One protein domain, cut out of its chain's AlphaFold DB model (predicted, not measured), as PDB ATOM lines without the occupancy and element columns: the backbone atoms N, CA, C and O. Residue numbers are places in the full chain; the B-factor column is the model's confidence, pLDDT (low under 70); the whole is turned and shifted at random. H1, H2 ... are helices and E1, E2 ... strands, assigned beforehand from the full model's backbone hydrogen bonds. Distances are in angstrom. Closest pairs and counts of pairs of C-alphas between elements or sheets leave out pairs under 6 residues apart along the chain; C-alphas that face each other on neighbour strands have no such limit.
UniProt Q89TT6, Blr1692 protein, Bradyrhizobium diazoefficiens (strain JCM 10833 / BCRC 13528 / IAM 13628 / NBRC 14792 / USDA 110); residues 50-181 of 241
ATOM      1  N   GLN A  50      23.332 -39.275 -32.649       84.69
ATOM      2  CA  GLN A  50      22.948 -40.650 -32.949       84.69
ATOM      3  C   GLN A  50      21.497 -40.676 -33.420       84.69
ATOM      4  O   GLN A  50      20.641 -39.995 -32.847       84.69
ATOM      5  N   THR A  51      21.214 -41.480 -34.441       82.44
ATOM      6  CA  THR A  51      19.854 -41.857 -34.839       82.44
ATOM      7  C   THR A  51      19.353 -42.910 -33.856       82.44
ATOM      8  O   THR A  51      19.539 -44.104 -34.069       82.44
ATOM      9  N   ALA A  52      18.822 -42.451 -32.726       84.56
ATOM     10  CA  ALA A  52      18.345 -43.302 -31.645       84.56
ATOM     11  C   ALA A  52      16.818 -43.233 -31.569       84.56
ATOM     12  O   ALA A  52      16.242 -42.145 -31.616       84.56
ATOM     13  N   CYS A  53      16.174 -44.385 -31.428       86.06
ATOM     14  CA  CYS A  53      14.729 -44.501 -31.291       86.06
ATOM     15  C   CYS A  53      14.399 -45.023 -29.893       86.06
ATOM     16  O   CYS A  53      15.075 -45.907 -29.374       86.06
ATOM     17  N   VAL A  54      13.360 -44.467 -29.267       85.56
ATOM     18  CA  VAL A  54      12.914 -44.918 -27.936       85.56
ATOM     19  C   VAL A  54      12.378 -46.349 -27.972       85.56
ATOM     20  O   VAL A  54      12.370 -47.036 -26.957       85.56
ATOM     21  N   GLU A  55      11.954 -46.802 -29.148       85.31
ATOM     22  CA  GLU A  55      11.458 -48.147 -29.413       85.31
ATOM     23  C   GLU A  55      12.571 -49.210 -29.361       85.31
ATOM     24  O   GLU A  55      12.306 -50.353 -28.999       85.31
ATOM     25  N   ASP A  56      13.821 -48.818 -29.635       83.50
ATOM     26  CA  ASP A  56      14.988 -49.713 -29.652       83.50
ATOM     27  C   ASP A  56      15.632 -49.876 -28.261       83.50
ATOM     28  O   ASP A  56      16.677 -50.514 -28.111       83.50
ATOM     29  N   VAL A  57      15.054 -49.259 -27.224       79.94
ATOM     30  CA  VAL A  57      15.606 -49.319 -25.868       79.94
ATOM     31  C   VAL A  57      15.378 -50.718 -25.302       79.94
ATOM     32  O   VAL A  57      14.256 -51.102 -24.967       79.94
ATOM     33  N   ASP A  58      16.462 -51.468 -25.123       74.88
ATOM     34  CA  ASP A  58      16.408 -52.741 -24.413       74.88
ATOM     35  C   ASP A  58      16.239 -52.524 -22.900       74.88
ATOM     36  O   ASP A  58      17.198 -52.266 -22.169       74.88
ATOM     37  N   LEU A  59      14.993 -52.648 -22.440       70.56
ATOM     38  CA  LEU A  59      14.602 -52.616 -21.025       70.56
ATOM     39  C   LEU A  59      14.579 -54.012 -20.379       70.56
ATOM     40  O   LEU A  59      14.202 -54.132 -19.216       70.56
ATOM     41  N   ARG A  60      14.916 -55.077 -21.123       67.25
ATOM     42  CA  ARG A  60      14.942 -56.457 -20.601       67.25
ATOM     43  C   ARG A  60      16.220 -56.720 -19.814       67.25
ATOM     44  O   ARG A  60      16.200 -57.469 -18.843       67.25
ATOM     45  N   THR A  61      17.315 -56.075 -20.209       67.94
ATOM     46  CA  THR A  61      18.575 -56.108 -19.465       67.94
ATOM     47  C   THR A  61      18.483 -55.178 -18.245       67.94
ATOM     48  O   THR A  61      18.184 -53.993 -18.423       67.94
ATOM     49  N   PRO A  62      18.774 -55.640 -17.012       60.31
ATOM     50  CA  PRO A  62      18.722 -54.808 -15.810       60.31
ATOM     51  C   PRO A  62      19.874 -53.788 -15.803       60.31
ATOM     52  O   PRO A  62      20.913 -53.982 -15.183       60.31
ATOM     53  N   ARG A  63      19.688 -52.669 -16.511       63.28
ATOM     54  CA  ARG A  63      20.628 -51.531 -16.572       63.28
ATOM     55  C   ARG A  63      20.382 -50.490 -15.471       63.28
ATOM     56  O   ARG A  63      20.886 -49.377 -15.561       63.28
ATOM     57  N   GLY A  64      19.565 -50.826 -14.468       66.44
ATOM     58  CA  GLY A  64      19.115 -49.887 -13.435       66.44
ATOM     59  C   GLY A  64      18.083 -48.863 -13.925       66.44
ATOM     60  O   GLY A  64      17.862 -47.856 -13.261       66.44
ATOM     61  N   ILE A  65      17.456 -49.102 -15.083       71.06
ATOM     62  CA  ILE A  65      16.403 -48.244 -15.637       71.06
ATOM     63  C   ILE A  65      15.052 -48.876 -15.310       71.06
ATOM     64  O   ILE A  65      14.718 -49.937 -15.835       71.06
ATOM     65  N   ASP A  66      14.267 -48.220 -14.457       79.31
ATOM     66  CA  ASP A  66      12.888 -48.630 -14.201       79.31
ATOM     67  C   ASP A  66      12.033 -48.393 -15.458       79.31
ATOM     68  O   ASP A  66      11.936 -47.276 -15.976       79.31
ATOM     69  N   ARG A  67      11.387 -49.458 -15.943       79.81
ATOM     70  CA  ARG A  67      10.492 -49.432 -17.104       79.81
ATOM     71  C   ARG A  67       9.330 -48.458 -16.916       79.81
ATOM     72  O   ARG A  67       8.934 -47.809 -17.884       79.81
ATOM     73  N   ALA A  68       8.794 -48.338 -15.702       83.69
ATOM     74  CA  ALA A  68       7.696 -47.421 -15.408       83.69
ATOM     75  C   ALA A  68       8.151 -45.959 -15.500       83.69
ATOM     76  O   ALA A  68       7.453 -45.122 -16.072       83.69
ATOM     77  N   VAL A  69       9.346 -45.656 -14.984       84.56
ATOM     78  CA  VAL A  69       9.952 -44.326 -15.106       84.56
ATOM     79  C   VAL A  69      10.263 -44.026 -16.568       84.56
ATOM     80  O   VAL A  69       9.876 -42.971 -17.062       84.56
ATOM     81  N   PHE A  70      10.880 -44.961 -17.294       86.56
ATOM     82  CA  PHE A  70      11.209 -44.754 -18.702       86.56
ATOM     83  C   PHE A  70       9.967 -44.498 -19.563       86.56
ATOM     84  O   PHE A  70       9.966 -43.566 -20.363       86.56
ATOM     85  N   ALA A  71       8.876 -45.241 -19.347       86.75
ATOM     86  CA  ALA A  71       7.609 -44.990 -20.032       86.75
ATOM     87  C   ALA A  71       7.094 -43.559 -19.784       86.75
ATOM     88  O   ALA A  71       6.746 -42.863 -20.737       86.75
ATOM     89  N   LYS A  72       7.145 -43.073 -18.535       88.56
ATOM     90  CA  LYS A  72       6.788 -41.681 -18.192       88.56
ATOM     91  C   LYS A  72       7.701 -40.649 -18.861       88.56
ATOM     92  O   LYS A  72       7.248 -39.563 -19.222       88.56
ATOM     93  N   LEU A  73       8.986 -40.963 -19.034       89.50
ATOM     94  CA  LEU A  73       9.923 -40.087 -19.743       89.50
ATOM     95  C   LEU A  73       9.611 -40.017 -21.243       89.50
ATOM     96  O   LEU A  73       9.686 -38.933 -21.824       89.50
ATOM     97  N   VAL A  74       9.216 -41.138 -21.854       90.06
ATOM     98  CA  VAL A  74       8.836 -41.221 -23.277       90.06
ATOM     99  C   VAL A  74       7.548 -40.449 -23.584       90.06
ATOM    100  O   VAL A  74       7.420 -39.897 -24.675       90.06
ATOM    101  N   GLU A  75       6.617 -40.354 -22.631       90.81
ATOM    102  CA  GLU A  75       5.416 -39.512 -22.766       90.81
ATOM    103  C   GLU A  75       5.742 -38.015 -22.899       90.81
ATOM    104  O   GLU A  75       4.923 -37.252 -23.401       90.81
ATOM    105  N   GLY A  76       6.909 -37.568 -22.419       89.06
ATOM    106  CA  GLY A  76       7.372 -36.190 -22.596       89.06
ATOM    107  C   GLY A  76       6.683 -35.134 -21.722       89.06
ATOM    108  O   GLY A  76       7.021 -33.959 -21.837       89.06
ATOM    109  N   ARG A  77       5.777 -35.514 -20.805       90.88
ATOM    110  CA  ARG A  77       5.067 -34.570 -19.907       90.88
ATOM    111  C   ARG A  77       5.995 -33.754 -19.006       90.88
ATOM    112  O   ARG A  77       5.667 -32.641 -18.618       90.88
ATOM    113  N   TRP A  78       7.159 -34.301 -18.676       92.38
ATOM    114  CA  TRP A  78       8.196 -33.610 -17.909       92.38
ATOM    115  C   TRP A  78       8.760 -32.386 -18.660       92.38
ATOM    116  O   TRP A  78       9.181 -31.426 -18.022       92.38
ATOM    117  N   ILE A  79       8.699 -32.377 -20.001       92.06
ATOM    118  CA  ILE A  79       9.122 -31.235 -20.828       92.06
ATOM    119  C   ILE A  79       8.131 -30.072 -20.688       92.06
ATOM    120  O   ILE A  79       8.539 -28.915 -20.578       92.06
ATOM    121  N   ASP A  80       6.832 -30.380 -20.639       91.00
ATOM    122  CA  ASP A  80       5.775 -29.385 -20.406       91.00
ATOM    123  C   ASP A  80       5.834 -28.798 -18.997       91.00
ATOM    124  O   ASP A  80       5.521 -27.631 -18.800       91.00
ATOM    125  N   ARG A  81       6.263 -29.602 -18.018       90.88
ATOM    126  CA  ARG A  81       6.470 -29.159 -16.632       90.88
ATOM    127  C   ARG A  81       7.812 -28.460 -16.403       90.88
ATOM    128  O   ARG A  81       8.101 -28.077 -15.274       90.88
ATOM    129  N   HIS A  82       8.628 -28.301 -17.446       91.38
ATOM    130  CA  HIS A  82       9.957 -27.685 -17.368       91.38
ATOM    131  C   HIS A  82      10.897 -28.389 -16.373       91.38
ATOM    132  O   HIS A  82      11.758 -27.770 -15.748       91.38
ATOM    133  N   GLU A  83      10.737 -29.706 -16.225       90.50
ATOM    134  CA  GLU A  83      11.586 -30.531 -15.371       90.50
ATOM    135  C   GLU A  83      12.893 -30.857 -16.099       90.50
ATOM    136  O   GLU A  83      12.916 -31.064 -17.313       90.50
ATOM    137  N   ASN A  84      13.996 -30.910 -15.356       91.25
ATOM    138  CA  ASN A  84      15.296 -31.295 -15.893       91.25
ATOM    139  C   ASN A  84      15.544 -32.785 -15.644       91.25
ATOM    140  O   ASN A  84      15.027 -33.357 -14.692       91.25
ATOM    141  N   LEU A  85      16.358 -33.424 -16.474       90.81
ATOM    142  CA  LEU A  85      16.730 -34.824 -16.291       90.81
ATOM    143  C   LEU A  85      18.239 -34.947 -16.185       90.81
ATOM    144  O   LEU A  85      18.977 -34.453 -17.034       90.81
ATOM    145  N   LEU A  86      18.691 -35.665 -15.165       89.75
ATOM    146  CA  LEU A  86      20.088 -36.030 -14.998       89.75
ATOM    147  C   LEU A  86      20.235 -37.531 -15.247       89.75
ATOM    148  O   LEU A  86      19.675 -38.347 -14.521       89.75
ATOM    149  N   VAL A  87      20.992 -37.891 -16.281       87.12
ATOM    150  CA  VAL A  87      21.287 -39.280 -16.644       87.12
ATOM    151  C   VAL A  87      22.728 -39.584 -16.248       87.12
ATOM    152  O   VAL A  87      23.673 -39.180 -16.929       87.12
ATOM    153  N   THR A  88      22.900 -40.304 -15.142       84.94
ATOM    154  CA  THR A  88      24.205 -40.722 -14.613       84.94
ATOM    155  C   THR A  88      24.421 -42.221 -14.782       84.94
ATOM    156  O   THR A  88      23.488 -42.991 -14.995       84.94
ATOM    157  N   GLY A  89      25.684 -42.644 -14.743       78.44
ATOM    158  CA  GLY A  89      26.061 -44.055 -14.815       78.44
ATOM    159  C   GLY A  89      27.439 -44.263 -15.433       78.44
ATOM    160  O   GLY A  89      28.024 -43.340 -16.007       78.44
ATOM    161  N   ALA A  90      27.943 -45.494 -15.369       75.81
ATOM    162  CA  ALA A  90      29.234 -45.867 -15.945       75.81
ATOM    163  C   ALA A  90      29.304 -45.619 -17.466       75.81
ATOM    164  O   ALA A  90      28.287 -45.510 -18.169       75.81
ATOM    165  N   THR A  91      30.519 -45.475 -17.990       76.31
ATOM    166  CA  THR A  91      30.785 -45.407 -19.435       76.31
ATOM    167  C   THR A  91      30.223 -46.638 -20.152       76.31
ATOM    168  O   THR A  91      30.104 -47.714 -19.581       76.31
ATOM    169  N   GLY A  92      29.793 -46.474 -21.406       70.81
ATOM    170  CA  GLY A  92      29.291 -47.594 -22.216       70.81
ATOM    171  C   GLY A  92      27.835 -48.020 -21.974       70.81
ATOM    172  O   GLY A  92      27.286 -48.734 -22.803       70.81
ATOM    173  N   LEU A  93      27.145 -47.518 -20.941       76.56
ATOM    174  CA  LEU A  93      25.732 -47.865 -20.672       76.56
ATOM    175  C   LEU A  93      24.703 -47.187 -21.601       76.56
ATOM    176  O   LEU A  93      23.498 -47.335 -21.416       76.56
ATOM    177  N   GLY A  94      25.160 -46.423 -22.596       79.94
ATOM    178  CA  GLY A  94      24.277 -45.779 -23.569       79.94
ATOM    179  C   GLY A  94      23.589 -44.498 -23.082       79.94
ATOM    180  O   GLY A  94      22.596 -44.104 -23.673       79.94
ATOM    181  N   LYS A  95      24.113 -43.795 -22.065       87.06
ATOM    182  CA  LYS A  95      23.539 -42.523 -21.559       87.06
ATOM    183  C   LYS A  95      23.288 -41.489 -22.663       87.06
ATOM    184  O   LYS A  95      22.188 -40.963 -22.789       87.06
ATOM    185  N   SER A  96      24.295 -41.249 -23.506       88.12
ATOM    186  CA  SER A  96      24.172 -40.348 -24.658       88.12
ATOM    187  C   SER A  96      23.168 -40.867 -25.689       88.12
ATOM    188  O   SER A  96      22.500 -40.082 -26.348       88.12
ATOM    189  N   TRP A  97      23.066 -42.191 -25.850       89.94
ATOM    190  CA  TRP A  97      22.102 -42.801 -26.766       89.94
ATOM    191  C   TRP A  97      20.669 -42.616 -26.248       89.94
ATOM    192  O   TRP A  97      19.808 -42.182 -27.005       89.94
ATOM    193  N   LEU A  98      20.442 -42.815 -24.946       89.06
ATOM    194  CA  LEU A  98      19.158 -42.593 -24.281       89.06
ATOM    195  C   LEU A  98      18.710 -41.130 -24.384       89.06
ATOM    196  O   LEU A  98      17.563 -40.854 -24.731       89.06
ATOM    197  N   ALA A  99      19.627 -40.190 -24.138       91.50
ATOM    198  CA  ALA A  99      19.355 -38.765 -24.295       91.50
ATOM    199  C   ALA A  99      18.978 -38.417 -25.746       91.50
ATOM    200  O   ALA A  99      17.995 -37.713 -25.971       91.50
ATOM    201  N   CYS A 100      19.698 -38.964 -26.734       91.94
ATOM    202  CA  CYS A 100      19.337 -38.812 -28.143       91.94
ATOM    203  C   CYS A 100      17.967 -39.424 -28.463       91.94
ATOM    204  O   CYS A 100      17.206 -38.804 -29.197       91.94
ATOM    205  N   ALA A 101      17.632 -40.596 -27.916       92.06
ATOM    206  CA  ALA A 101      16.344 -41.251 -28.150       92.06
ATOM    207  C   ALA A 101      15.178 -40.387 -27.643       92.06
ATOM    208  O   ALA A 101      14.234 -40.115 -28.388       92.06
ATOM    209  N   LEU A 102      15.287 -39.872 -26.413       92.38
ATOM    210  CA  LEU A 102      14.318 -38.923 -25.855       92.38
ATOM    211  C   LEU A 102      14.246 -37.630 -26.682       92.38
ATOM    212  O   LEU A 102      13.157 -37.117 -26.929       92.38
ATOM    213  N   GLY A 103      15.387 -37.138 -27.176       93.31
ATOM    214  CA  GLY A 103      15.450 -35.994 -28.087       93.31
ATOM    215  C   GLY A 103      14.713 -36.229 -29.407       93.31
ATOM    216  O   GLY A 103      13.926 -35.384 -29.832       93.31
ATOM    217  N   HIS A 104      14.901 -37.392 -30.038       93.06
ATOM    218  CA  HIS A 104      14.181 -37.772 -31.258       93.06
ATOM    219  C   HIS A 104      12.677 -37.837 -31.013       93.06
ATOM    220  O   HIS A 104      11.911 -37.276 -31.798       93.06
ATOM    221  N   LYS A 105      12.250 -38.460 -29.908       93.06
ATOM    222  CA  LYS A 105      10.833 -38.505 -29.522       93.06
ATOM    223  C   LYS A 105      10.259 -37.097 -29.343       93.06
ATOM    224  O   LYS A 105       9.227 -36.794 -29.931       93.06
ATOM    225  N   ALA A 106      10.971 -36.209 -28.649       93.81
ATOM    226  CA  ALA A 106      10.555 -34.818 -28.480       93.81
ATOM    227  C   ALA A 106      10.439 -34.064 -29.822       93.81
ATOM    228  O   ALA A 106       9.492 -33.303 -30.018       93.81
ATOM    229  N   CYS A 107      11.342 -34.303 -30.781       93.06
ATOM    230  CA  CYS A 107      11.219 -33.740 -32.131       93.06
ATOM    231  C   CYS A 107       9.972 -34.245 -32.873       93.06
ATOM    232  O   CYS A 107       9.317 -33.446 -33.551       93.06
ATOM    233  N   ARG A 108       9.641 -35.541 -32.746       91.00
ATOM    234  CA  ARG A 108       8.406 -36.127 -33.303       91.00
ATOM    235  C   ARG A 108       7.159 -35.505 -32.669       91.00
ATOM    236  O   ARG A 108       6.201 -35.225 -33.378       91.00
ATOM    237  N   ASP A 109       7.230 -35.157 -31.386       92.00
ATOM    238  CA  ASP A 109       6.165 -34.465 -30.644       92.00
ATOM    239  C   ASP A 109       6.129 -32.943 -30.905       92.00
ATOM    240  O   ASP A 109       5.607 -32.171 -30.106       92.00
ATOM    241  N   ASN A 110       6.688 -32.487 -32.031       91.75
ATOM    242  CA  ASN A 110       6.727 -31.087 -32.462       91.75
ATOM    243  C   ASN A 110       7.520 -30.115 -31.557       91.75
ATOM    244  O   ASN A 110       7.402 -28.896 -31.725       91.75
ATOM    245  N   ARG A 111       8.391 -30.611 -30.669       93.31
ATOM    246  CA  ARG A 111       9.190 -29.778 -29.753       93.31
ATOM    247  C   ARG A 111      10.523 -29.355 -30.365       93.31
ATOM    248  O   ARG A 111      11.127 -30.089 -31.151       93.31
ATOM    249  N   SER A 112      11.000 -28.161 -30.009       93.62
ATOM    250  CA  SER A 112      12.344 -27.707 -30.382       93.62
ATOM    251  C   SER A 112      13.386 -28.345 -29.465       93.62
ATOM    252  O   SER A 112      13.319 -28.213 -28.243       93.62
ATOM    253  N   VAL A 113      14.353 -29.033 -30.066       95.06
ATOM    254  CA  VAL A 113      15.426 -29.732 -29.354       95.06
ATOM    255  C   VAL A 113      16.762 -29.203 -29.851       95.06
ATOM    256  O   VAL A 113      16.905 -28.956 -31.048       95.06
ATOM    257  N   LEU A 114      17.728 -29.039 -28.954       94.94
ATOM    258  CA  LEU A 114      19.128 -28.776 -29.285       94.94
ATOM    259  C   LEU A 114      20.023 -29.757 -28.538       94.94
ATOM    260  O   LEU A 114      19.797 -30.029 -27.360       94.94
ATOM    261  N   TYR A 115      21.053 -30.257 -29.211       94.62
ATOM    262  CA  TYR A 115      22.057 -31.127 -28.614       94.62
ATOM    263  C   TYR A 115      23.437 -30.494 -28.701       94.62
ATOM    264  O   TYR A 115      23.905 -30.109 -29.772       94.62
ATOM    265  N   HIS A 116      24.109 -30.442 -27.556       92.69
ATOM    266  CA  HIS A 116      25.476 -29.975 -27.448       92.69
ATOM    267  C   HIS A 116      26.279 -30.901 -26.543       92.69
ATOM    268  O   HIS A 116      25.866 -31.251 -25.440       92.69
ATOM    269  N   ARG A 117      27.485 -31.250 -26.993       91.19
ATOM    270  CA  ARG A 117      28.507 -31.754 -26.077       91.19
ATOM    271  C   ARG A 117      29.069 -30.583 -25.290       91.19
ATOM    272  O   ARG A 117      29.452 -29.585 -25.898       91.19
ATOM    273  N   VAL A 118      29.167 -30.741 -23.979       89.81
ATOM    274  CA  VAL A 118      29.597 -29.686 -23.055       89.81
ATOM    275  C   VAL A 118      30.964 -29.087 -23.443       89.81
ATOM    276  O   VAL A 118      31.027 -27.871 -23.596       89.81
ATOM    277  N   PRO A 119      32.021 -29.873 -23.757       86.94
ATOM    278  CA  PRO A 119      33.301 -29.292 -24.188       86.94
ATOM    279  C   PRO A 119      33.193 -28.451 -25.471       86.94
ATOM    280  O   PRO A 119      33.719 -27.346 -25.554       86.94
ATOM    281  N   ARG A 120      32.432 -28.934 -26.464       87.62
ATOM    282  CA  ARG A 120      32.229 -28.216 -27.736       87.62
ATOM    283  C   ARG A 120      31.377 -26.961 -27.575       87.62
ATOM    284  O   ARG A 120      31.515 -26.026 -28.359       87.62
ATOM    285  N   LEU A 121      30.467 -26.955 -26.602       88.25
ATOM    286  CA  LEU A 121      29.671 -25.783 -26.271       88.25
ATOM    287  C   LEU A 121      30.574 -24.658 -25.762       88.25
ATOM    288  O   LEU A 121      30.478 -23.541 -26.260       88.25
ATOM    289  N   PHE A 122      31.495 -24.962 -24.850       86.38
ATOM    290  CA  PHE A 122      32.433 -23.970 -24.328       86.38
ATOM    291  C   PHE A 122      33.416 -23.463 -25.379       86.38
ATOM    292  O   PHE A 122      33.626 -22.258 -25.473       86.38
ATOM    293  N   GLU A 123      33.922 -24.331 -26.261       85.38
ATOM    294  CA  GLU A 123      34.719 -23.889 -27.416       85.38
ATOM    295  C   GLU A 123      33.955 -22.901 -28.312       85.38
ATOM    296  O   GLU A 123      34.543 -21.961 -28.849       85.38
ATOM    297  N   ALA A 124      32.646 -23.104 -28.492       84.06
ATOM    298  CA  ALA A 124      31.808 -22.211 -29.285       84.06
ATOM    299  C   ALA A 124      31.516 -20.880 -28.570       84.06
ATOM    300  O   ALA A 124      31.406 -19.849 -29.236       84.06
ATOM    301  N   LEU A 125      31.406 -20.893 -27.238       82.56
ATOM    302  CA  LEU A 125      31.181 -19.702 -26.413       82.56
ATOM    303  C   LEU A 125      32.454 -18.850 -26.278       82.56
ATOM    304  O   LEU A 125      32.387 -17.630 -26.415       82.56
ATOM    305  N   ALA A 126      33.620 -19.484 -26.126       78.94
ATOM    306  CA  ALA A 126      34.907 -18.816 -25.932       78.94
ATOM    307  C   ALA A 126      35.383 -17.999 -27.149       78.94
ATOM    308  O   ALA A 126      36.191 -17.086 -27.003       78.94
ATOM    309  N   ARG A 127      34.891 -18.302 -28.357       68.56
ATOM    310  CA  ARG A 127      35.357 -17.664 -29.604       68.56
ATOM    311  C   ARG A 127      34.859 -16.233 -29.827       68.56
ATOM    312  O   ARG A 127      35.331 -15.598 -30.752       68.56
ATOM    313  N   GLY A 128      33.942 -15.697 -29.016       61.62
ATOM    314  CA  GLY A 128      33.721 -14.242 -28.899       61.62
ATOM    315  C   GLY A 128      33.253 -13.448 -30.140       61.62
ATOM    316  O   GLY A 128      33.002 -12.255 -30.009       61.62
ATOM    317  N   ASP A 129      33.056 -14.065 -31.312       64.06
ATOM    318  CA  ASP A 129      32.791 -13.398 -32.609       64.06
ATOM    319  C   ASP A 129      31.383 -12.753 -32.752       64.06
ATOM    320  O   ASP A 129      30.747 -12.816 -33.809       64.06
ATOM    321  N   GLY A 130      30.788 -12.224 -31.676       67.94
ATOM    322  CA  GLY A 130      29.416 -11.681 -31.669       67.94
ATOM    323  C   GLY A 130      28.312 -12.741 -31.829       67.94
ATOM    324  O   GLY A 130      27.118 -12.429 -31.836       67.94
ATOM    325  N   ARG A 131      28.693 -14.021 -31.931       75.69
ATOM    326  CA  ARG A 131      27.779 -15.174 -31.975       75.69
ATOM    327  C   ARG A 131      27.348 -15.646 -30.589       75.69
ATOM    328  O   ARG A 131      26.342 -16.344 -30.511       75.69
ATOM    329  N   TYR A 132      28.038 -15.220 -29.529       81.25
ATOM    330  CA  TYR A 132      27.746 -15.582 -28.137       81.25
ATOM    331  C   TYR A 132      26.276 -15.333 -27.776       81.25
ATOM    332  O   TYR A 132      25.531 -16.270 -27.505       81.25
ATOM    333  N   ALA A 133      25.812 -14.086 -27.910       83.25
ATOM    334  CA  ALA A 133      24.438 -13.715 -27.566       83.25
ATOM    335  C   ALA A 133      23.387 -14.452 -28.418       83.25
ATOM    336  O   ALA A 133      22.298 -14.772 -27.943       83.25
ATOM    337  N   ARG A 134      23.702 -14.751 -29.688       87.00
ATOM    338  CA  ARG A 134      22.807 -15.525 -30.565       87.00
ATOM    339  C   ARG A 134      22.732 -16.985 -30.132       87.00
ATOM    340  O   ARG A 134      21.635 -17.541 -30.119       87.00
ATOM    341  N   LEU A 135      23.870 -17.583 -29.781       87.75
ATOM    342  CA  LEU A 135      23.949 -18.951 -29.288       87.75
ATOM    343  C   LEU A 135      23.198 -19.073 -27.961       87.75
ATOM    344  O   LEU A 135      22.285 -19.888 -27.881       87.75
ATOM    345  N   LEU A 136      23.470 -18.201 -26.990       86.94
ATOM    346  CA  LEU A 136      22.781 -18.186 -25.699       86.94
ATOM    347  C   LEU A 136      21.259 -18.055 -25.864       86.94
ATOM    348  O   LEU A 136      20.500 -18.871 -25.349       86.94
ATOM    349  N   LYS A 137      20.803 -17.124 -26.711       88.62
ATOM    350  CA  LYS A 137      19.377 -16.963 -27.037       88.62
ATOM    351  C   LYS A 137      18.771 -18.194 -27.720       88.62
ATOM    352  O   LYS A 137      17.595 -18.489 -27.518       88.62
ATOM    353  N   SER A 138      19.537 -18.892 -28.561       90.38
ATOM    354  CA  SER A 138      19.081 -20.138 -29.188       90.38
ATOM    355  C   SER A 138      18.956 -21.271 -28.169       90.38
ATOM    356  O   SER A 138      17.952 -21.982 -28.181       90.38
ATOM    357  N   LEU A 139      19.916 -21.368 -27.242       91.00
ATOM    358  CA  LEU A 139      19.915 -22.335 -26.151       91.00
ATOM    359  C   LEU A 139      18.749 -22.073 -25.206       91.00
ATOM    360  O   LEU A 139      18.049 -23.020 -24.889       91.00
ATOM    361  N   GLY A 140      18.466 -20.825 -24.825       89.88
ATOM    362  CA  GLY A 140      17.322 -20.470 -23.974       89.88
ATOM    363  C   GLY A 140      15.959 -20.779 -24.607       89.88
ATOM    364  O   GLY A 140      15.052 -21.273 -23.945       89.88
ATOM    365  N   ARG A 141      15.817 -20.577 -25.925       90.56
ATOM    366  CA  ARG A 141      14.553 -20.788 -26.663       90.56
ATOM    367  C   ARG A 141      14.211 -22.245 -26.970       90.56
ATOM    368  O   ARG A 141      13.075 -22.531 -27.352       90.56
ATOM    369  N   ALA A 142      15.175 -23.157 -26.894       93.31
ATOM    370  CA  ALA A 142      14.911 -24.570 -27.141       93.31
ATOM    371  C   ALA A 142      14.054 -25.152 -26.008       93.31
ATOM    372  O   ALA A 142      14.413 -25.028 -24.839       93.31
ATOM    373  N   GLN A 143      12.947 -25.825 -26.332       94.06
ATOM    374  CA  GLN A 143      12.101 -26.465 -25.317       94.06
ATOM    375  C   GLN A 143      12.864 -27.565 -24.578       94.06
ATOM    376  O   GLN A 143      12.722 -27.711 -23.367       94.06
ATOM    377  N   LEU A 144      13.722 -28.286 -25.303       95.12
ATOM    378  CA  LEU A 144      14.614 -29.290 -24.751       95.12
ATOM    379  C   LEU A 144      16.065 -29.010 -25.154       95.12
ATOM    380  O   LEU A 144      16.396 -28.968 -26.338       95.12
ATOM    381  N   LEU A 145      16.941 -28.867 -24.165       95.25
ATOM    382  CA  LEU A 145      18.387 -28.791 -24.361       95.25
ATOM    383  C   LEU A 145      19.032 -30.076 -23.844       95.25
ATOM    384  O   LEU A 145      18.778 -30.481 -22.716       95.25
ATOM    385  N   ILE A 146      19.870 -30.715 -24.652       95.19
ATOM    386  CA  ILE A 146      20.622 -31.908 -24.267       95.19
ATOM    387  C   ILE A 146      22.092 -31.524 -24.145       95.19
ATOM    388  O   ILE A 146      22.728 -31.166 -25.137       95.19
ATOM    389  N   LEU A 147      22.616 -31.622 -22.929       92.88
ATOM    390  CA  LEU A 147      24.016 -31.427 -22.584       92.88
ATOM    391  C   LEU A 147      24.661 -32.793 -22.358       92.88
ATOM    392  O   LEU A 147      24.399 -33.470 -21.364       92.88
ATOM    393  N   ASP A 148      25.484 -33.207 -23.314       91.00
ATOM    394  CA  ASP A 148      26.163 -34.499 -23.284       91.00
ATOM    395  C   ASP A 148      27.602 -34.357 -22.774       91.00
ATOM    396  O   ASP A 148      28.244 -33.325 -22.992       91.00
ATOM    397  N   ASP A 149      28.119 -35.420 -22.158       87.69
ATOM    398  CA  ASP A 149      29.503 -35.515 -21.675       87.69
ATOM    399  C   ASP A 149      29.841 -34.523 -20.536       87.69
ATOM    400  O   ASP A 149      30.945 -33.979 -20.447       87.69
ATOM    401  N   TRP A 150      28.892 -34.308 -19.621       84.19
ATOM    402  CA  TRP A 150      29.095 -33.483 -18.431       84.19
ATOM    403  C   TRP A 150      30.088 -34.113 -17.446       84.19
ATOM    404  O   TRP A 150      29.946 -35.277 -17.050       84.19
ATOM    405  N   GLY A 151      31.043 -33.307 -16.975       76.69
ATOM    406  CA  GLY A 151      31.997 -33.701 -15.935       76.69
ATOM    407  C   GLY A 151      33.196 -34.511 -16.431       76.69
ATOM    408  O   GLY A 151      33.899 -35.093 -15.612       76.69
ATOM    409  N   LEU A 152      33.436 -34.561 -17.748       73.62
ATOM    410  CA  LEU A 152      34.649 -35.164 -18.320       73.62
ATOM    411  C   LEU A 152      35.895 -34.277 -18.197       73.62
ATOM    412  O   LEU A 152      37.012 -34.787 -18.210       73.62
ATOM    413  N   SER A 153      35.711 -32.962 -18.097       76.00
ATOM    414  CA  SER A 153      36.781 -31.979 -17.944       76.00
ATOM    415  C   SER A 153      36.488 -31.057 -16.765       76.00
ATOM    416  O   SER A 153      35.330 -30.788 -16.433       76.00
ATOM    417  N   VAL A 154      37.549 -30.563 -16.126       77.56
ATOM    418  CA  VAL A 154      37.425 -29.521 -15.104       77.56
ATOM    419  C   VAL A 154      37.050 -28.222 -15.802       77.56
ATOM    420  O   VAL A 154      37.759 -27.775 -16.699       77.56
ATOM    421  N   LEU A 155      35.929 -27.633 -15.393       80.75
ATOM    422  CA  LEU A 155      35.463 -26.368 -15.949       80.75
ATOM    423  C   LEU A 155      36.271 -25.205 -15.386       80.75
ATOM    424  O   LEU A 155      36.451 -25.087 -14.169       80.75
ATOM    425  N   THR A 156      36.689 -24.311 -16.271       86.00
ATOM    426  CA  THR A 156      37.258 -23.017 -15.903       86.00
ATOM    427  C   THR A 156      36.205 -22.132 -15.226       86.00
ATOM    428  O   THR A 156      34.994 -22.359 -15.308       86.00
ATOM    429  N   ALA A 157      36.653 -21.076 -14.543       84.00
ATOM    430  CA  ALA A 157      35.741 -20.138 -13.889       84.00
ATOM    431  C   ALA A 157      34.809 -19.418 -14.883       84.00
ATOM    432  O   ALA A 157      33.688 -19.078 -14.514       84.00
ATOM    433  N   ALA A 158      35.260 -19.190 -16.122       84.50
ATOM    434  CA  ALA A 158      34.441 -18.598 -17.178       84.50
ATOM    435  C   ALA A 158      33.348 -19.569 -17.640       84.50
ATOM    436  O   ALA A 158      32.172 -19.250 -17.524       84.50
ATOM    437  N   GLU A 159      33.724 -20.792 -18.011       84.88
ATOM    438  CA  GLU A 159      32.787 -21.834 -18.456       84.88
ATOM    439  C   GLU A 159      31.714 -22.148 -17.405       84.88
ATOM    440  O   GLU A 159      30.547 -22.371 -17.728       84.88
ATOM    441  N   ARG A 160      32.085 -22.125 -16.118       85.19
ATOM    442  CA  ARG A 160      31.125 -22.288 -15.023       85.19
ATOM    443  C   ARG A 160      30.089 -21.164 -14.996       85.19
ATOM    444  O   ARG A 160      28.918 -21.455 -14.771       85.19
ATOM    445  N   ARG A 161      30.503 -19.907 -15.189       85.88
ATOM    446  CA  ARG A 161      29.579 -18.763 -15.234       85.88
ATOM    447  C   ARG A 161      28.653 -18.855 -16.440       85.88
ATOM    448  O   ARG A 161      27.449 -18.750 -16.253       85.88
ATOM    449  N   ASP A 162      29.201 -19.138 -17.619       86.94
ATOM    450  CA  ASP A 162      28.417 -19.241 -18.856       86.94
ATOM    451  C   ASP A 162      27.343 -20.332 -18.744       86.94
ATOM    452  O   ASP A 162      26.198 -20.163 -19.159       86.94
ATOM    453  N   LEU A 163      27.686 -21.468 -18.135       87.31
ATOM    454  CA  LEU A 163      26.706 -22.518 -17.903       87.31
ATOM    455  C   LEU A 163      25.645 -22.120 -16.875       87.31
ATOM    456  O   LEU A 163      24.475 -22.437 -17.077       87.31
ATOM    457  N   LEU A 164      26.034 -21.477 -15.771       87.62
ATOM    458  CA  LEU A 164      25.070 -20.997 -14.781       87.62
ATOM    459  C   LEU A 164      24.080 -20.025 -15.428       87.62
ATOM    460  O   LEU A 164      22.883 -20.200 -15.246       87.62
ATOM    461  N   GLU A 165      24.558 -19.114 -16.278       88.88
ATOM    462  CA  GLU A 165      23.713 -18.204 -17.057       88.88
ATOM    463  C   GLU A 165      22.719 -18.975 -17.951       88.88
ATOM    464  O   GLU A 165      21.521 -18.689 -17.946       88.88
ATOM    465  N   ILE A 166      23.182 -20.012 -18.666       89.81
ATOM    466  CA  ILE A 166      22.310 -20.876 -19.484       89.81
ATOM    467  C   ILE A 166      21.254 -21.583 -18.623       89.81
ATOM    468  O   ILE A 166      20.095 -21.690 -19.024       89.81
ATOM    469  N   LEU A 167      21.644 -22.125 -17.469       89.19
ATOM    470  CA  LEU A 167      20.735 -22.872 -16.597       89.19
ATOM    471  C   LEU A 167      19.710 -21.952 -15.926       89.19
ATOM    472  O   LEU A 167      18.551 -22.343 -15.804       89.19
ATOM    473  N   GLU A 168      20.117 -20.747 -15.534       89.25
ATOM    474  CA  GLU A 168      19.243 -19.726 -14.955       89.25
ATOM    475  C   GLU A 168      18.209 -19.226 -15.966       89.25
ATOM    476  O   GLU A 168      17.020 -19.211 -15.648       89.25
ATOM    477  N   ASP A 169      18.611 -18.904 -17.202       89.12
ATOM    478  CA  ASP A 169      17.668 -18.449 -18.240       89.12
ATOM    479  C   ASP A 169      16.603 -19.510 -18.568       89.12
ATOM    480  O   ASP A 169      15.450 -19.190 -18.885       89.12
ATOM    481  N   ARG A 170      16.975 -20.790 -18.453       91.88
ATOM    482  CA  ARG A 170      16.100 -21.938 -18.729       91.88
ATOM    483  C   ARG A 170      15.264 -22.372 -17.529       91.88
ATOM    484  O   ARG A 170      14.265 -23.073 -17.718       91.88
ATOM    485  N   HIS A 171      15.645 -21.987 -16.314       88.44
ATOM    486  CA  HIS A 171      15.000 -22.457 -15.096       88.44
ATOM    487  C   HIS A 171      13.505 -22.101 -15.082       88.44
ATOM    488  O   HIS A 171      13.121 -20.946 -15.250       88.44
ATOM    489  N   GLY A 172      12.646 -23.112 -14.918       83.75
ATOM    490  CA  GLY A 172      11.189 -22.942 -14.893       83.75
ATOM    491  C   GLY A 172      10.547 -22.549 -16.231       83.75
ATOM    492  O   GLY A 172       9.350 -22.284 -16.255       83.75
ATOM    493  N   ARG A 173      11.309 -22.507 -17.335       89.69
ATOM    494  CA  ARG A 173      10.814 -22.139 -18.679       89.69
ATOM    495  C   ARG A 173      11.032 -23.218 -19.734       89.69
ATOM    496  O   ARG A 173      10.305 -23.269 -20.723       89.69
ATOM    497  N   ALA A 174      12.074 -24.030 -19.576       93.00
ATOM    498  CA  ALA A 174      12.442 -25.067 -20.524       93.00
ATOM    499  C   ALA A 174      13.188 -26.207 -19.822       93.00
ATOM    500  O   ALA A 174      13.776 -26.025 -18.758       93.00
ATOM    501  N   SER A 175      13.199 -27.381 -20.446       93.88
ATOM    502  CA  SER A 175      13.772 -28.591 -19.852       93.88
ATOM    503  C   SER A 175      15.162 -28.901 -20.380       93.88
ATOM    504  O   SER A 175      15.470 -28.701 -21.556       93.88
ATOM    505  N   THR A 176      16.020 -29.437 -19.523       94.19
ATOM    506  CA  THR A 176      17.405 -29.766 -19.865       94.19
ATOM    507  C   THR A 176      17.712 -31.206 -19.477       94.19
ATOM    508  O   THR A 176      17.490 -31.600 -18.335       94.19
ATOM    509  N   ILE A 177      18.230 -31.993 -20.420       94.19
ATOM    510  CA  ILE A 177      18.834 -33.299 -20.148       94.19
ATOM    511  C   ILE A 177      20.335 -33.092 -19.989       94.19
ATOM    512  O   ILE A 177      20.973 -32.528 -20.875       94.19
ATOM    513  N   VAL A 178      20.905 -33.600 -18.906       92.44
ATOM    514  CA  VAL A 178      22.350 -33.639 -18.683       92.44
ATOM    515  C   VAL A 178      22.782 -35.094 -18.584       92.44
ATOM    516  O   VAL A 178      22.237 -35.846 -17.778       92.44
ATOM    517  N   THR A 179      23.763 -35.509 -19.382       90.38
ATOM    518  CA  THR A 179      24.392 -36.828 -19.229       90.38
ATOM    519  C   THR A 179      25.735 -36.667 -18.529       90.38
ATOM    520  O   THR A 179      26.568 -35.865 -18.946       90.38
ATOM    521  N   SER A 180      25.971 -37.428 -17.462       86.19
ATOM    522  CA  SER A 180      27.247 -37.391 -16.743       86.19
ATOM    523  C   SER A 180      27.770 -38.784 -16.435       86.19
ATOM    524  O   SER A 180      27.020 -39.750 -16.286       86.19
ATOM    525  N   GLN A 181      29.093 -38.889 -16.378       80.56
ATOM    526  CA  GLN A 181      29.799 -40.096 -15.954       80.56
ATOM    527  C   GLN A 181      30.161 -40.058 -14.468       80.56
ATOM    528  O   GLN A 181      30.603 -41.068 -13.927       80.56
TER     529      GLN A 181
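What this domain is: This is residues 50 to 181 of the 241 residues of the protein "Blr1692 protein" of Bradyrhizobium diazoefficiens (strain JCM 10833 / BCRC 13528 / IAM 13628 / NBRC 14792 / USDA 110) (UniProt Q89TT6). A fully parallel sheet of four strands makes the core, with H3 packed along one face and H4 and H5 on the opposite face, H4 beside the strands and H5 rising from the sheet. H6 packs on H5 with residues 166 to 170, while H1 lies at the other end of the long axis from H4, H5 and H6, and residues 50 to 66 before it are a long stretch with no named element. The printed part has 132 residues, with six named helices and four named strands in the order H1, H2, E1, H3, E2, H4, H5, E3, H6, E4; the sheet's order is E1, E4, E3, E2, and the class is mixed, helices and strands. The whole is compact, with a radius of gyration of the C-alphas of 15.0 A, and its outline is elongated, spanning 47 by 30 by 24 A.

How they stand to each other: After residues 50 to 66, H1, residues 67 to 74, is not on the sheet. It only just touches H3, residues 95 to 108, with 3 pairs of C-alphas within 8 A, the closest being those of Val 74 and Leu 102, 6.5 A apart; H3 touches H1 with residues 102 to 105 alone. They run the same way at a steep tilt of 49 degrees. H2, residues 77 to 80, only grazes the sheet with residues 78 to 80. E1, residues 85 to 88, is an edge strand, parallel to E4, residues 175 to 180, at 6 degrees; N 85 and O 176 are 2.8 A apart, within hydrogen-bond range. H3 is on the sheet at a height over the sheet of 8.5 A, over E4 and E3, residues 144 to 150, and runs along the strands at 12 degrees to E3 on the local plane. The closest C-alphas of H3 and E4 are those of Lys 95 and Thr 179, 6.2 A apart. E2, residues 113 to 117, is the other edge strand, parallel to E3 at 13 degrees, with N 114 and O 144 within hydrogen-bond range at 2.9 A. E1, H3 and E2 form a split strand-helix-strand unit, two strands of one sheet that run the same way with E4 and E3 between them; its crossover is right-handed. H4, residues 118 to 126, is on the opposite face from H3, at a height over the sheet of 7.1 A, over none of the strands. H5, residues 132 to 141, is on the same face as H4 and only just stands up from the sheet, at 41 degrees. H4 and H5 only just touch, and only at the corner, with 3 pairs of C-alphas within 8 A, the closest being those of Leu 125 and Tyr 132, 5.6 A apart. E2, H4, H5 and E3 form a strand-helix-strand unit, parallel neighbour strands with helices between, and so do E3, H6, residues 157 to 170, and E4; both crossovers are right-handed. H6 touches H5 with residues 166 to 170 alone, the closest C-alphas being those of Gly 140 and Arg 170, 5.6 A apart; the tilt of 36 degrees is only just steep. E4 and E3 are parallel at 15 degrees, with N 147 and O 177 within hydrogen-bond range at 2.8 A. Every O i to N i+4 pair is within hydrogen-bond range in H1, H3, H4, H5 and H6; H2 is too short for such a pair.

Where its parts are: H1 begins at C-alpha 67, (10.492, -49.432, -17.104). H3 measures 20.2 A from first to last C-alpha, H6 20.3 A and H5 14.3 A. E3 measures 16.3 A and begins at C-alpha 144, (14.614, -29.290, -24.751). E4 measures 16.4 A and ends at C-alpha 180, (27.247, -37.391, -16.743).

The domain as a whole: The two C-alphas farthest apart are those of Arg 60 and Gly 130, 48.3 A. The printed part has no cut and no long link; the links E1 to H3 and E3 to H6 are short, the others tight. The mean pLDDT of the printed part is 85.7, and residues 60 to 64 and 127 to 130 are under 70.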